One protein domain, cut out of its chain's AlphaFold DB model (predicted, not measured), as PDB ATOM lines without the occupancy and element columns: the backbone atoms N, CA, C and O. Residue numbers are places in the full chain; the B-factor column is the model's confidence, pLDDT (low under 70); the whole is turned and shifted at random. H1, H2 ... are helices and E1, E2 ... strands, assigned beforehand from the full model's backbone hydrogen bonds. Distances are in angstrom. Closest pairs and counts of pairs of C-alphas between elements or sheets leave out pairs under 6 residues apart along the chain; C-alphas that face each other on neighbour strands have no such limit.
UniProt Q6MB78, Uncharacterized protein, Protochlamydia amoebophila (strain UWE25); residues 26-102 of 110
ATOM      1  N   THR A  26     -43.650-114.542  -5.803       58.91
ATOM      2  CA  THR A  26     -43.967-115.229  -4.554       58.91
ATOM      3  C   THR A  26     -42.889-114.870  -3.521       58.91
ATOM      4  O   THR A  26     -42.009-115.678  -3.237       58.91
ATOM      5  N   ASP A  27     -42.891-113.642  -2.992       65.25
ATOM      6  CA  ASP A  27     -41.871-113.173  -2.042       65.25
ATOM      7  C   ASP A  27     -42.093-113.794  -0.653       65.25
ATOM      8  O   ASP A  27     -42.602-113.184   0.290       65.25
ATOM      9  N   LEU A  28     -41.721-115.069  -0.549       72.19
ATOM     10  CA  LEU A  28     -41.662-115.828   0.694       72.19
ATOM     11  C   LEU A  28     -40.598-115.271   1.645       72.19
ATOM     12  O   LEU A  28     -40.673-115.526   2.846       72.19
ATOM     13  N   GLY A  29     -39.642-114.480   1.144       70.69
ATOM     14  CA  GLY A  29     -38.566-113.896   1.938       70.69
ATOM     15  C   GLY A  29     -39.068-112.921   3.001       70.69
ATOM     16  O   GLY A  29     -38.430-112.767   4.040       70.69
ATOM     17  N   CYS A  30     -40.229-112.297   2.803       75.31
ATOM     18  CA  CYS A  30     -40.843-111.414   3.800       75.31
ATOM     19  C   CYS A  30     -41.589-112.167   4.919       75.31
ATOM     20  O   CYS A  30     -41.804-111.609   5.995       75.31
ATOM     21  N   LEU A  31     -41.957-113.427   4.688       86.75
ATOM     22  CA  LEU A  31     -42.734-114.259   5.610       86.75
ATOM     23  C   LEU A  31     -41.852-115.256   6.370       86.75
ATOM     24  O   LEU A  31     -41.972-115.400   7.587       86.75
ATOM     25  N   ILE A  32     -40.988-115.958   5.641       88.06
ATOM     26  CA  ILE A  32     -40.246-117.115   6.128       88.06
ATOM     27  C   ILE A  32     -38.873-116.654   6.605       88.06
ATOM     28  O   ILE A  32     -38.133-115.981   5.886       88.06
ATOM     29  N   SER A  33     -38.536-117.009   7.842       88.69
ATOM     30  CA  SER A  33     -37.199-116.790   8.386       88.69
ATOM     31  C   SER A  33     -36.247-117.876   7.894       88.69
ATOM     32  O   SER A  33     -35.170-117.577   7.389       88.69
ATOM     33  N   VAL A  34     -36.652-119.138   8.043       88.38
ATOM     34  CA  VAL A  34     -35.853-120.317   7.699       88.38
ATOM     35  C   VAL A  34     -36.761-121.540   7.594       88.38
ATOM     36  O   VAL A  34     -37.817-121.595   8.224       88.38
ATOM     37  N   VAL A  35     -36.351-122.510   6.780       88.00
ATOM     38  CA  VAL A  35     -36.984-123.827   6.692       88.00
ATOM     39  C   VAL A  35     -35.991-124.866   7.192       88.00
ATOM     40  O   VAL A  35     -34.879-124.939   6.672       88.00
ATOM     41  N   ASP A  36     -36.397-125.651   8.187       88.56
ATOM     42  CA  ASP A  36     -35.610-126.755   8.743       88.56
ATOM     43  C   ASP A  36     -36.432-128.046   8.694       88.56
ATOM     44  O   ASP A  36     -37.391-128.244   9.447       88.56
ATOM     45  N   GLY A  37     -36.104-128.911   7.735       86.31
ATOM     46  CA  GLY A  37     -36.871-130.119   7.450       86.31
ATOM     47  C   GLY A  37     -38.337-129.808   7.133       86.31
ATOM     48  O   GLY A  37     -38.655-129.293   6.063       86.31
ATOM     49  N   HIS A  38     -39.229-130.152   8.063       86.81
ATOM     50  CA  HIS A  38     -40.677-129.942   7.948       86.81
ATOM     51  C   HIS A  38     -41.183-128.677   8.647       86.81
ATOM     52  O   HIS A  38     -42.361-128.337   8.543       86.81
ATOM     53  N   LYS A  39     -40.304-127.972   9.358       91.94
ATOM     54  CA  LYS A  39     -40.646-126.762  10.093       91.94
ATOM     55  C   LYS A  39     -40.394-125.544   9.222       91.94
ATOM     56  O   LYS A  39     -39.283-125.336   8.731       91.94
ATOM     57  N   VAL A  40     -41.419-124.717   9.055       91.31
ATOM     58  CA  VAL A  40     -41.304-123.416   8.390       91.31
ATOM     59  C   VAL A  40     -41.414-122.332   9.450       91.31
ATOM     60  O   VAL A  40     -42.502-122.062   9.960       91.31
ATOM     61  N   TYR A  41     -40.278-121.722   9.785       93.56
ATOM     62  CA  TYR A  41     -40.202-120.672  10.795       93.56
ATOM     63  C   TYR A  41     -40.624-119.328  10.221       93.56
ATOM     64  O   TYR A  41     -40.202-118.923   9.133       93.56
ATOM     65  N   LEU A  42     -41.431-118.613  10.992       92.94
ATOM     66  CA  LEU A  42     -42.059-117.365  10.594       92.94
ATOM     67  C   LEU A  42     -41.300-116.163  11.150       92.94
ATOM     68  O   LEU A  42     -40.846-116.162  12.294       92.94
ATOM     69  N   LYS A  43     -41.192-115.100  10.351       91.31
ATOM     70  CA  LYS A  43     -40.641-113.825  10.824       91.31
ATOM     71  C   LYS A  43     -41.600-113.149  11.815       91.31
ATOM     72  O   LYS A  43     -42.821-113.240  11.635       91.31
ATOM     73  N   PRO A  44     -41.096-112.417  12.824       89.62
ATOM     74  CA  PRO A  44     -41.943-111.625  13.712       89.62
ATOM     75  C   PRO A  44     -42.857-110.666  12.933       89.62
ATOM     76  O   PRO A  44     -42.426-110.032  11.975       89.62
ATOM     77  N   GLY A  45     -44.126-110.567  13.338       87.94
ATOM     78  CA  GLY A  45     -45.121-109.698  12.692       87.94
ATOM     79  C   GLY A  45     -45.763-110.258  11.415       87.94
ATOM     80  O   GLY A  45     -46.642-109.614  10.850       87.94
ATOM     81  N   SER A  46     -45.375-111.456  10.969       89.75
ATOM     82  CA  SER A  46     -45.945-112.088   9.769       89.75
ATOM     83  C   SER A  46     -47.259-112.849  10.011       89.75
ATOM     84  O   SER A  46     -47.971-113.174   9.059       89.75
ATOM     85  N   VAL A  47     -47.598-113.104  11.279       92.12
ATOM     86  CA  VAL A  47     -48.812-113.810  11.704       92.12
ATOM     87  C   VAL A  47     -49.900-112.817  12.090       92.12
ATOM     88  O   VAL A  47     -49.675-111.903  12.883       92.12
ATOM     89  N   GLN A  48     -51.106-113.043  11.580       91.25
ATOM     90  CA  GLN A  48     -52.313-112.314  11.942       91.25
ATOM     91  C   GLN A  48     -53.284-113.258  12.650       91.25
ATOM     92  O   GLN A  48     -53.712-114.263  12.084       91.25
ATOM     93  N   ILE A  49     -53.644-112.931  13.888       90.50
ATOM     94  CA  ILE A  49     -54.628-113.687  14.667       90.50
ATOM     95  C   ILE A  49     -55.954-112.930  14.611       90.50
ATOM     96  O   ILE A  49     -56.029-111.767  15.008       90.50
ATOM     97  N   ALA A  50     -57.000-113.591  14.125       91.50
ATOM     98  CA  ALA A  50     -58.351-113.049  14.054       91.50
ATOM     99  C   ALA A  50     -59.354-114.010  14.709       91.50
ATOM    100  O   ALA A  50     -59.037-115.150  15.041       91.50
ATOM    101  N   LYS A  51     -60.603-113.559  14.890       91.75
ATOM    102  CA  LYS A  51     -61.656-114.356  15.550       91.75
ATOM    103  C   LYS A  51     -61.916-115.712  14.879       91.75
ATOM    104  O   LYS A  51     -62.392-116.626  15.537       91.75
ATOM    105  N   ASN A  52     -61.649-115.820  13.582       91.81
ATOM    106  CA  ASN A  52     -61.917-116.995  12.757       91.81
ATOM    107  C   ASN A  52     -60.667-117.834  12.445       91.81
ATOM    108  O   ASN A  52     -60.770-118.762  11.649       91.81
ATOM    109  N   GLY A  53     -59.506-117.523  13.033       92.25
ATOM    110  CA  GLY A  53     -58.309-118.343  12.870       92.25
ATOM    111  C   GLY A  53     -56.998-117.567  12.858       92.25
ATOM    112  O   GLY A  53     -56.928-116.381  13.190       92.25
ATOM    113  N   ILE A  54     -55.953-118.285  12.464       93.44
ATOM    114  CA  ILE A  54     -54.587-117.792  12.334       93.44
ATOM    115  C   ILE A  54     -54.283-117.679  10.847       93.44
ATOM    116  O   ILE A  54     -54.545-118.609  10.086       93.44
ATOM    117  N   PHE A  55     -53.726-116.550  10.428       92.94
ATOM    118  CA  PHE A  55     -53.460-116.269   9.026       92.94
ATOM    119  C   PHE A  55     -52.040-115.769   8.816       92.94
ATOM    120  O   PHE A  55     -51.481-115.061   9.652       92.94
ATOM    121  N   ILE A  56     -51.486-116.092   7.654       91.62
ATOM    122  CA  ILE A  56     -50.240-115.522   7.146       91.62
ATOM    123  C   ILE A  56     -50.455-114.987   5.737       91.62
ATOM    124  O   ILE A  56     -51.329-115.458   5.009       91.62
ATOM    125  N   ASN A  57     -49.658-113.999   5.345       87.50
ATOM    126  CA  ASN A  57     -49.675-113.490   3.981       87.50
ATOM    127  C   ASN A  57     -48.615-114.218   3.147       87.50
ATOM    128  O   ASN A  57     -47.420-114.054   3.381       87.50
ATOM    129  N   VAL A  58     -49.063-115.009   2.176       84.31
ATOM    130  CA  VAL A  58     -48.212-115.715   1.215       84.31
ATOM    131  C   VAL A  58     -48.515-115.164  -0.169       84.31
ATOM    132  O   VAL A  58     -49.649-115.274  -0.632       84.31
ATOM    133  N   ALA A  59     -47.517-114.579  -0.836       77.31
ATOM    134  CA  ALA A  59     -47.667-114.033  -2.190       77.31
ATOM    135  C   ALA A  59     -48.857-113.059  -2.343       77.31
ATOM    136  O   ALA A  59     -49.582-113.076  -3.337       77.31
ATOM    137  N   GLY A  60     -49.102-112.222  -1.329       79.25
ATOM    138  CA  GLY A  60     -50.206-111.259  -1.325       79.25
ATOM    139  C   GLY A  60     -51.572-111.851  -0.963       79.25
ATOM    140  O   GLY A  60     -52.557-111.115  -0.952       79.25
ATOM    141  N   GLN A  61     -51.655-113.147  -0.654       84.50
ATOM    142  CA  GLN A  61     -52.888-113.827  -0.271       84.50
ATOM    143  C   GLN A  61     -52.852-114.252   1.198       84.50
ATOM    144  O   GLN A  61     -51.888-114.857   1.666       84.50
ATOM    145  N   LEU A  62     -53.938-113.977   1.922       88.25
ATOM    146  CA  LEU A  62     -54.139-114.488   3.276       88.25
ATOM    147  C   LEU A  62     -54.417-115.993   3.221       88.25
ATOM    148  O   LEU A  62     -55.400-116.438   2.626       88.25
ATOM    149  N   ARG A  63     -53.547-116.776   3.852       90.06
ATOM    150  CA  ARG A  63     -53.657-118.229   3.976       90.06
ATOM    151  C   ARG A  63     -53.867-118.595   5.437       90.06
ATOM    152  O   ARG A  63     -53.153-118.104   6.308       90.06
ATOM    153  N   ALA A  64     -54.872-119.428   5.690       91.69
ATOM    154  CA  ALA A  64     -55.189-119.904   7.029       91.69
ATOM    155  C   ALA A  64     -54.199-120.994   7.453       91.69
ATOM    156  O   ALA A  64     -54.010-121.964   6.720       91.69
ATOM    157  N   ILE A  65     -53.610-120.841   8.635       91.12
ATOM    158  CA  ILE A  65     -52.778-121.850   9.285       91.12
ATOM    159  C   ILE A  65     -53.628-122.605  10.300       91.12
ATOM    160  O   ILE A  65     -54.308-122.003  11.131       91.12
ATOM    161  N   ASN A  66     -53.557-123.931  10.246       88.25
ATOM    162  CA  ASN A  66     -54.306-124.810  11.138       88.25
ATOM    163  C   ASN A  66     -53.669-124.870  12.528       88.25
ATOM    164  O   ASN A  66     -54.370-124.983  13.532       88.25
ATOM    165  N   HIS A  67     -52.337-124.823  12.584       89.38
ATOM    166  CA  HIS A  67     -51.585-124.994  13.816       89.38
ATOM    167  C   HIS A  67     -50.242-124.258  13.769       89.38
ATOM    168  O   HIS A  67     -49.523-124.343  12.773       89.38
ATOM    169  N   LEU A  68     -49.916-123.550  14.852       93.44
ATOM    170  CA  LEU A  68     -48.602-122.959  15.089       93.44
ATOM    171  C   LEU A  68     -47.955-123.648  16.284       93.44
ATOM    172  O   LEU A  68     -48.608-123.874  17.302       93.44
ATOM    173  N   GLU A  69     -46.666-123.916  16.158       94.75
ATOM    174  CA  GLU A  69     -45.816-124.480  17.196       94.75
ATOM    175  C   GLU A  69     -44.648-123.528  17.461       94.75
ATOM    176  O   GLU A  69     -44.394-122.588  16.701       94.75
ATOM    177  N   MET A  70     -43.964-123.729  18.581       94.81
ATOM    178  CA  MET A  70     -42.840-122.892  18.980       94.81
ATOM    179  C   MET A  70     -41.774-123.743  19.657       94.81
ATOM    180  O   MET A  70     -42.094-124.617  20.462       94.81
ATOM    181  N   ASP A  71     -40.517-123.458  19.346       95.88
ATOM    182  CA  ASP A  71     -39.345-123.995  20.037       95.88
ATOM    183  C   ASP A  71     -38.273-122.904  20.216       95.88
ATOM    184  O   ASP A  71     -38.560-121.712  20.088       95.88
ATOM    185  N   GLU A  72     -37.043-123.301  20.555       95.50
ATOM    186  CA  GLU A  72     -35.918-122.390  20.804       95.50
ATOM    187  C   GLU A  72     -35.568-121.498  19.602       95.50
ATOM    188  O   GLU A  72     -35.024-120.409  19.784       95.50
ATOM    189  N   GLN A  73     -35.890-121.927  18.379       94.00
ATOM    190  CA  GLN A  73     -35.607-121.179  17.156       94.00
ATOM    191  C   GLN A  73     -36.728-120.187  16.810       94.00
ATOM    192  O   GLN A  73     -36.484-119.194  16.117       94.00
ATOM    193  N   GLY A  74     -37.942-120.408  17.322       94.00
ATOM    194  CA  GLY A  74     -39.056-119.469  17.238       94.00
ATOM    195  C   GLY A  74     -40.384-120.129  16.881       94.00
ATOM    196  O   GLY A  74     -40.598-121.314  17.116       94.00
ATOM    197  N   VAL A  75     -41.299-119.331  16.326       95.06
ATOM    198  CA  VAL A  75     -42.637-119.782  15.916       95.06
ATOM    199  C   VAL A  75     -42.578-120.380  14.514       95.06
ATOM    200  O   VAL A  75     -42.058-119.752  13.589       95.06
ATOM    201  N   TYR A  76     -43.156-121.564  14.343       94.75
ATOM    202  CA  TYR A  76     -43.208-122.272  13.070       94.75
ATOM    203  C   TYR A  76     -44.553-122.959  12.844       94.75
ATOM    204  O   TYR A  76     -45.368-123.107  13.754       94.75
ATOM    205  N   PHE A  77     -44.779-123.400  11.611       93.25
ATOM    206  CA  PHE A  77     -45.805-124.390  11.297       93.25
ATOM    207  C   PHE A  77     -45.169-125.619  10.647       93.25
ATOM    208  O   PHE A  77     -44.142-125.521   9.970       93.25
ATOM    209  N   ASP A  78     -45.786-126.777  10.867       91.31
ATOM    210  CA  ASP A  78     -45.387-128.041  10.253       91.31
ATOM    211  C   ASP A  78     -46.044-128.179   8.871       91.31
ATOM    212  O   ASP A  78     -47.275-128.188   8.741       91.31
ATOM    213  N   ILE A  79     -45.223-128.305   7.828       87.94
ATOM    214  CA  ILE A  79     -45.695-128.456   6.447       87.94
ATOM    215  C   ILE A  79     -46.548-129.708   6.246       87.94
ATOM    216  O   ILE A  79     -47.480-129.666   5.450       87.94
ATOM    217  N   TYR A  80     -46.292-130.805   6.963       85.69
ATOM    218  CA  TYR A  80     -47.060-132.042   6.819       85.69
ATOM    219  C   TYR A  80     -48.439-131.943   7.464       85.69
ATOM    220  O   TYR A  80     -49.382-132.572   6.993       85.69
ATOM    221  N   ARG A  81     -48.572-131.134   8.522       87.25
ATOM    222  CA  ARG A  81     -49.869-130.840   9.153       87.25
ATOM    223  C   ARG A  81     -50.680-129.821   8.355       87.25
ATOM    224  O   ARG A  81     -51.905-129.785   8.466       87.25
ATOM    225  N   GLN A  82     -50.000-128.976   7.581       86.50
ATOM    226  CA  GLN A  82     -50.625-127.906   6.811       86.50
ATOM    227  C   GLN A  82     -50.969-128.310   5.369       86.50
ATOM    228  O   GLN A  82     -51.933-127.790   4.803       86.50
ATOM    229  N   ALA A  83     -50.192-129.204   4.758       81.56
ATOM    230  CA  ALA A  83     -50.415-129.662   3.394       81.56
ATOM    231  C   ALA A  83     -51.610-130.620   3.312       81.56
ATOM    232  O   ALA A  83     -51.692-131.614   4.032       81.56
ATOM    233  N   ALA A  84     -52.513-130.357   2.367       66.31
ATOM    234  CA  ALA A  84     -53.429-131.380   1.884       66.31
ATOM    235  C   ALA A  84     -52.611-132.305   0.971       66.31
ATOM    236  O   ALA A  84     -52.113-131.863  -0.057       66.31
ATOM    237  N   HIS A  85     -52.385-133.534   1.431       62.12
ATOM    238  CA  HIS A  85     -51.520-134.581   0.875       62.12
ATOM    239  C   HIS A  85     -51.190-134.548  -0.634       62.12
ATOM    240  O   HIS A  85     -52.076-134.416  -1.471       62.12
ATOM    241  N   GLY A  86     -49.932-134.885  -0.953       63.75
ATOM    242  CA  GLY A  86     -49.555-135.582  -2.193       63.75
ATOM    243  C   GLY A  86     -48.519-134.873  -3.057       63.75
ATOM    244  O   GLY A  86     -47.639-135.529  -3.612       63.75
ATOM    245  N   ASP A  87     -48.577-133.546  -3.123       76.44
ATOM    246  CA  ASP A  87     -47.738-132.804  -4.054       76.44
ATOM    247  C   ASP A  87     -46.404-132.403  -3.421       76.44
ATOM    248  O   ASP A  87     -46.338-131.851  -2.320       76.44
ATOM    249  N   VAL A  88     -45.319-132.676  -4.141       83.62
ATOM    250  CA  VAL A  88     -43.955-132.299  -3.762       83.62
ATOM    251  C   VAL A  88     -43.422-131.253  -4.725       83.62
ATOM    252  O   VAL A  88     -43.683-131.284  -5.926       83.62
ATOM    253  N   CYS A  89     -42.644-130.319  -4.195       80.69
ATOM    254  CA  CYS A  89     -41.969-129.313  -4.983       80.69
ATOM    255  C   CYS A  89     -40.997-130.005  -5.949       80.69
ATOM    256  O   CYS A  89     -40.093-130.702  -5.487       80.69
ATOM    257  N   PRO A  90     -41.107-129.806  -7.271       80.12
ATOM    258  CA  PRO A  90     -40.269-130.512  -8.242       80.12
ATOM    259  C   PRO A  90     -38.788-130.124  -8.153       80.12
ATOM    260  O   PRO A  90     -37.928-130.884  -8.580       80.12
ATOM    261  N   ALA A  91     -38.480-128.947  -7.598       80.31
ATOM    262  CA  ALA A  91     -37.112-128.448  -7.487       80.31
ATOM    263  C   ALA A  91     -36.336-129.037  -6.299       80.31
ATOM    264  O   ALA A  91     -35.119-129.176  -6.372       80.31
ATOM    265  N   CYS A  92     -37.019-129.349  -5.196       78.56
ATOM    266  CA  CYS A  92     -36.368-129.744  -3.944       78.56
ATOM    267  C   CYS A  92     -37.026-130.923  -3.227       78.56
ATOM    268  O   CYS A  92     -36.593-131.287  -2.140       78.56
ATOM    269  N   HIS A  93     -38.052-131.528  -3.828       80.81
ATOM    270  CA  HIS A  93     -38.763-132.709  -3.331       80.81
ATOM    271  C   HIS A  93     -39.334-132.571  -1.907       80.81
ATOM    272  O   HIS A  93     -39.584-133.566  -1.234       80.81
ATOM    273  N   ILE A  94     -39.585-131.337  -1.461       80.44
ATOM    274  CA  ILE A  94     -40.266-131.019  -0.197       80.44
ATOM    275  C   ILE A  94     -41.765-130.871  -0.468       80.44
ATOM    276  O   ILE A  94     -42.142-130.325  -1.501       80.44
ATOM    277  N   THR A  95     -42.617-131.316   0.453       83.44
ATOM    278  CA  THR A  95     -44.082-131.167   0.376       83.44
ATOM    279  C   THR A  95     -44.506-129.733   0.057       83.44
ATOM    280  O   THR A  95     -44.045-128.776   0.683       83.44
ATOM    281  N   LEU A  96     -45.410-129.585  -0.911       83.12
ATOM    282  CA  LEU A  96     -46.037-128.312  -1.247       83.12
ATOM    283  C   LEU A  96     -47.070-127.937  -0.189       83.12
ATOM    284  O   LEU A  96     -47.868-128.762   0.253       83.12
ATOM    285  N   VAL A  97     -47.114-126.654   0.159       85.31
ATOM    286  CA  VAL A  97     -48.169-126.101   1.011       85.31
ATOM    287  C   VAL A  97     -48.950-125.099   0.177       85.31
ATOM    288  O   VAL A  97     -48.372-124.189  -0.411       85.31
ATOM    289  N   TRP A  98     -50.263-125.300   0.052       84.06
ATOM    290  CA  TRP A  98     -51.122-124.521  -0.856       84.06
ATOM    291  C   TRP A  98     -50.615-124.482  -2.313       84.06
ATOM    292  O   TRP A  98     -50.793-123.478  -3.000       84.06
ATOM    293  N   GLY A  99     -49.969-125.560  -2.774       79.88
ATOM    294  CA  GLY A  99     -49.382-125.642  -4.116       79.88
ATOM    295  C   GLY A  99     -48.091-124.834  -4.300       79.88
ATOM    296  O   GLY A  99     -47.646-124.662  -5.430       79.88
ATOM    297  N   LEU A 100     -47.485-124.331  -3.219       79.81
ATOM    298  CA  LEU A 100     -46.276-123.504  -3.258       79.81
ATOM    299  C   LEU A 100     -45.082-124.214  -2.611       79.81
ATOM    300  O   LEU A 100     -45.204-124.862  -1.567       79.81
ATOM    301  N   CYS A 101     -43.909-124.051  -3.228       82.56
ATOM    302  CA  CYS A 101     -42.632-124.469  -2.658       82.56
ATOM    303  C   CYS A 101     -42.255-123.499  -1.535       82.56
ATOM    304  O   CYS A 101     -41.830-122.380  -1.803       82.56
ATOM    305  N   MET A 102     -42.417-123.917  -0.279       80.62
ATOM    306  CA  MET A 102     -42.193-123.038   0.877       80.62
ATOM    307  C   MET A 102     -40.721-122.809   1.213       80.62
ATOM    308  O   MET A 102     -40.412-121.909   1.984       80.62
TER     309      MET A 102
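What this domain is: This is residues 26 to 102 of the 110 residues of an uncharacterized protein of Protochlamydia amoebophila (strain UWE25) (UniProt Q6MB78). Two small sheets stand next to each other like the two sides of an open wedge: a strongly twisted one of E1, E2, E7 and E6, and a smaller one of E3, E4 and E5. The last stretch, residues 83 to 102, has no named element and loops over the wedge's open side, after a short helix, H1, near the ends of E2 and E5. The printed part has 77 residues, with seven named strands and then one named helix, in the order E1 E2 E3 E4 E5 E6 E7 H1; under half of the residues, 36 of 77, are in named elements, and the class is mostly strand. The sheets run E1 - E2 - E7 - E6 and E3 - E4 - E5, both antiparallel throughout. The whole is compact, with a radius of gyration of the C-alphas of 11.8 A and spans of 34 by 27 by 22 A.

Where its parts are: In the larger sheet, E1 is residues 32 to 36, 11.0 A long, beginning at C-alpha 32 (-40.246, -117.115, 6.128). E2 is residues 39 to 42, E7 is residues 74 to 78, 12.7 A long, and E6 is residues 69 to 71. In the smaller sheet, E3 is residues 47 to 50, E4 is residues 53 to 58, 15.6 A long, and E5 is residues 61 to 65, 12.5 A long. H1, residues 79 to 82, ends at C-alpha 82 (-50.625, -127.906, 6.811).

How they stand to each other: In the larger sheet the strands' lines turn by 104 degrees from edge to edge. E1 and E2 form a hairpin, with N 33 and O 41 at 2.8 A. E2 and E7 are antiparallel at 132 degrees, with N 42 and O 75 at 2.9 A. E6 and E7 form a hairpin, with N 69 and O 76 at 2.8 A. The pairing of E7 is staggered: residues 74 to 76 pair with E6 and 76 to 78 with E2. E3, E4 and E5 form a meander, each strand the antiparallel neighbour of the one before. In its hairpins, N 48 and O 55 are 2.8 A apart between E3 and E4, and N 63 and O 56 are 2.8 A apart between E4 and E5. E2 and E3 meet only through their link. The closest C-alphas of E5 and E7, Ile 65 and Phe 77, are 7.7 A apart. H1 is on neither sheet, only just so for the larger, with 4 pairs of C-alphas within 10 A. Its C-alpha 82 is 6.9 A from that of Ile 65 in E5, their closest pair. H1 is too short for an O i to N i+4 pair; its one O i to N i+3 pair is within hydrogen-bond range.

The domain as a whole: The C-alphas farthest apart, those of Lys 51 and Ala 91, are 36.5 A apart. The printed part has no cut, and the links between named elements are tight. The mean pLDDT of the printed part is 85.7; residues 26 to 27 and 84 to 86 are under 70.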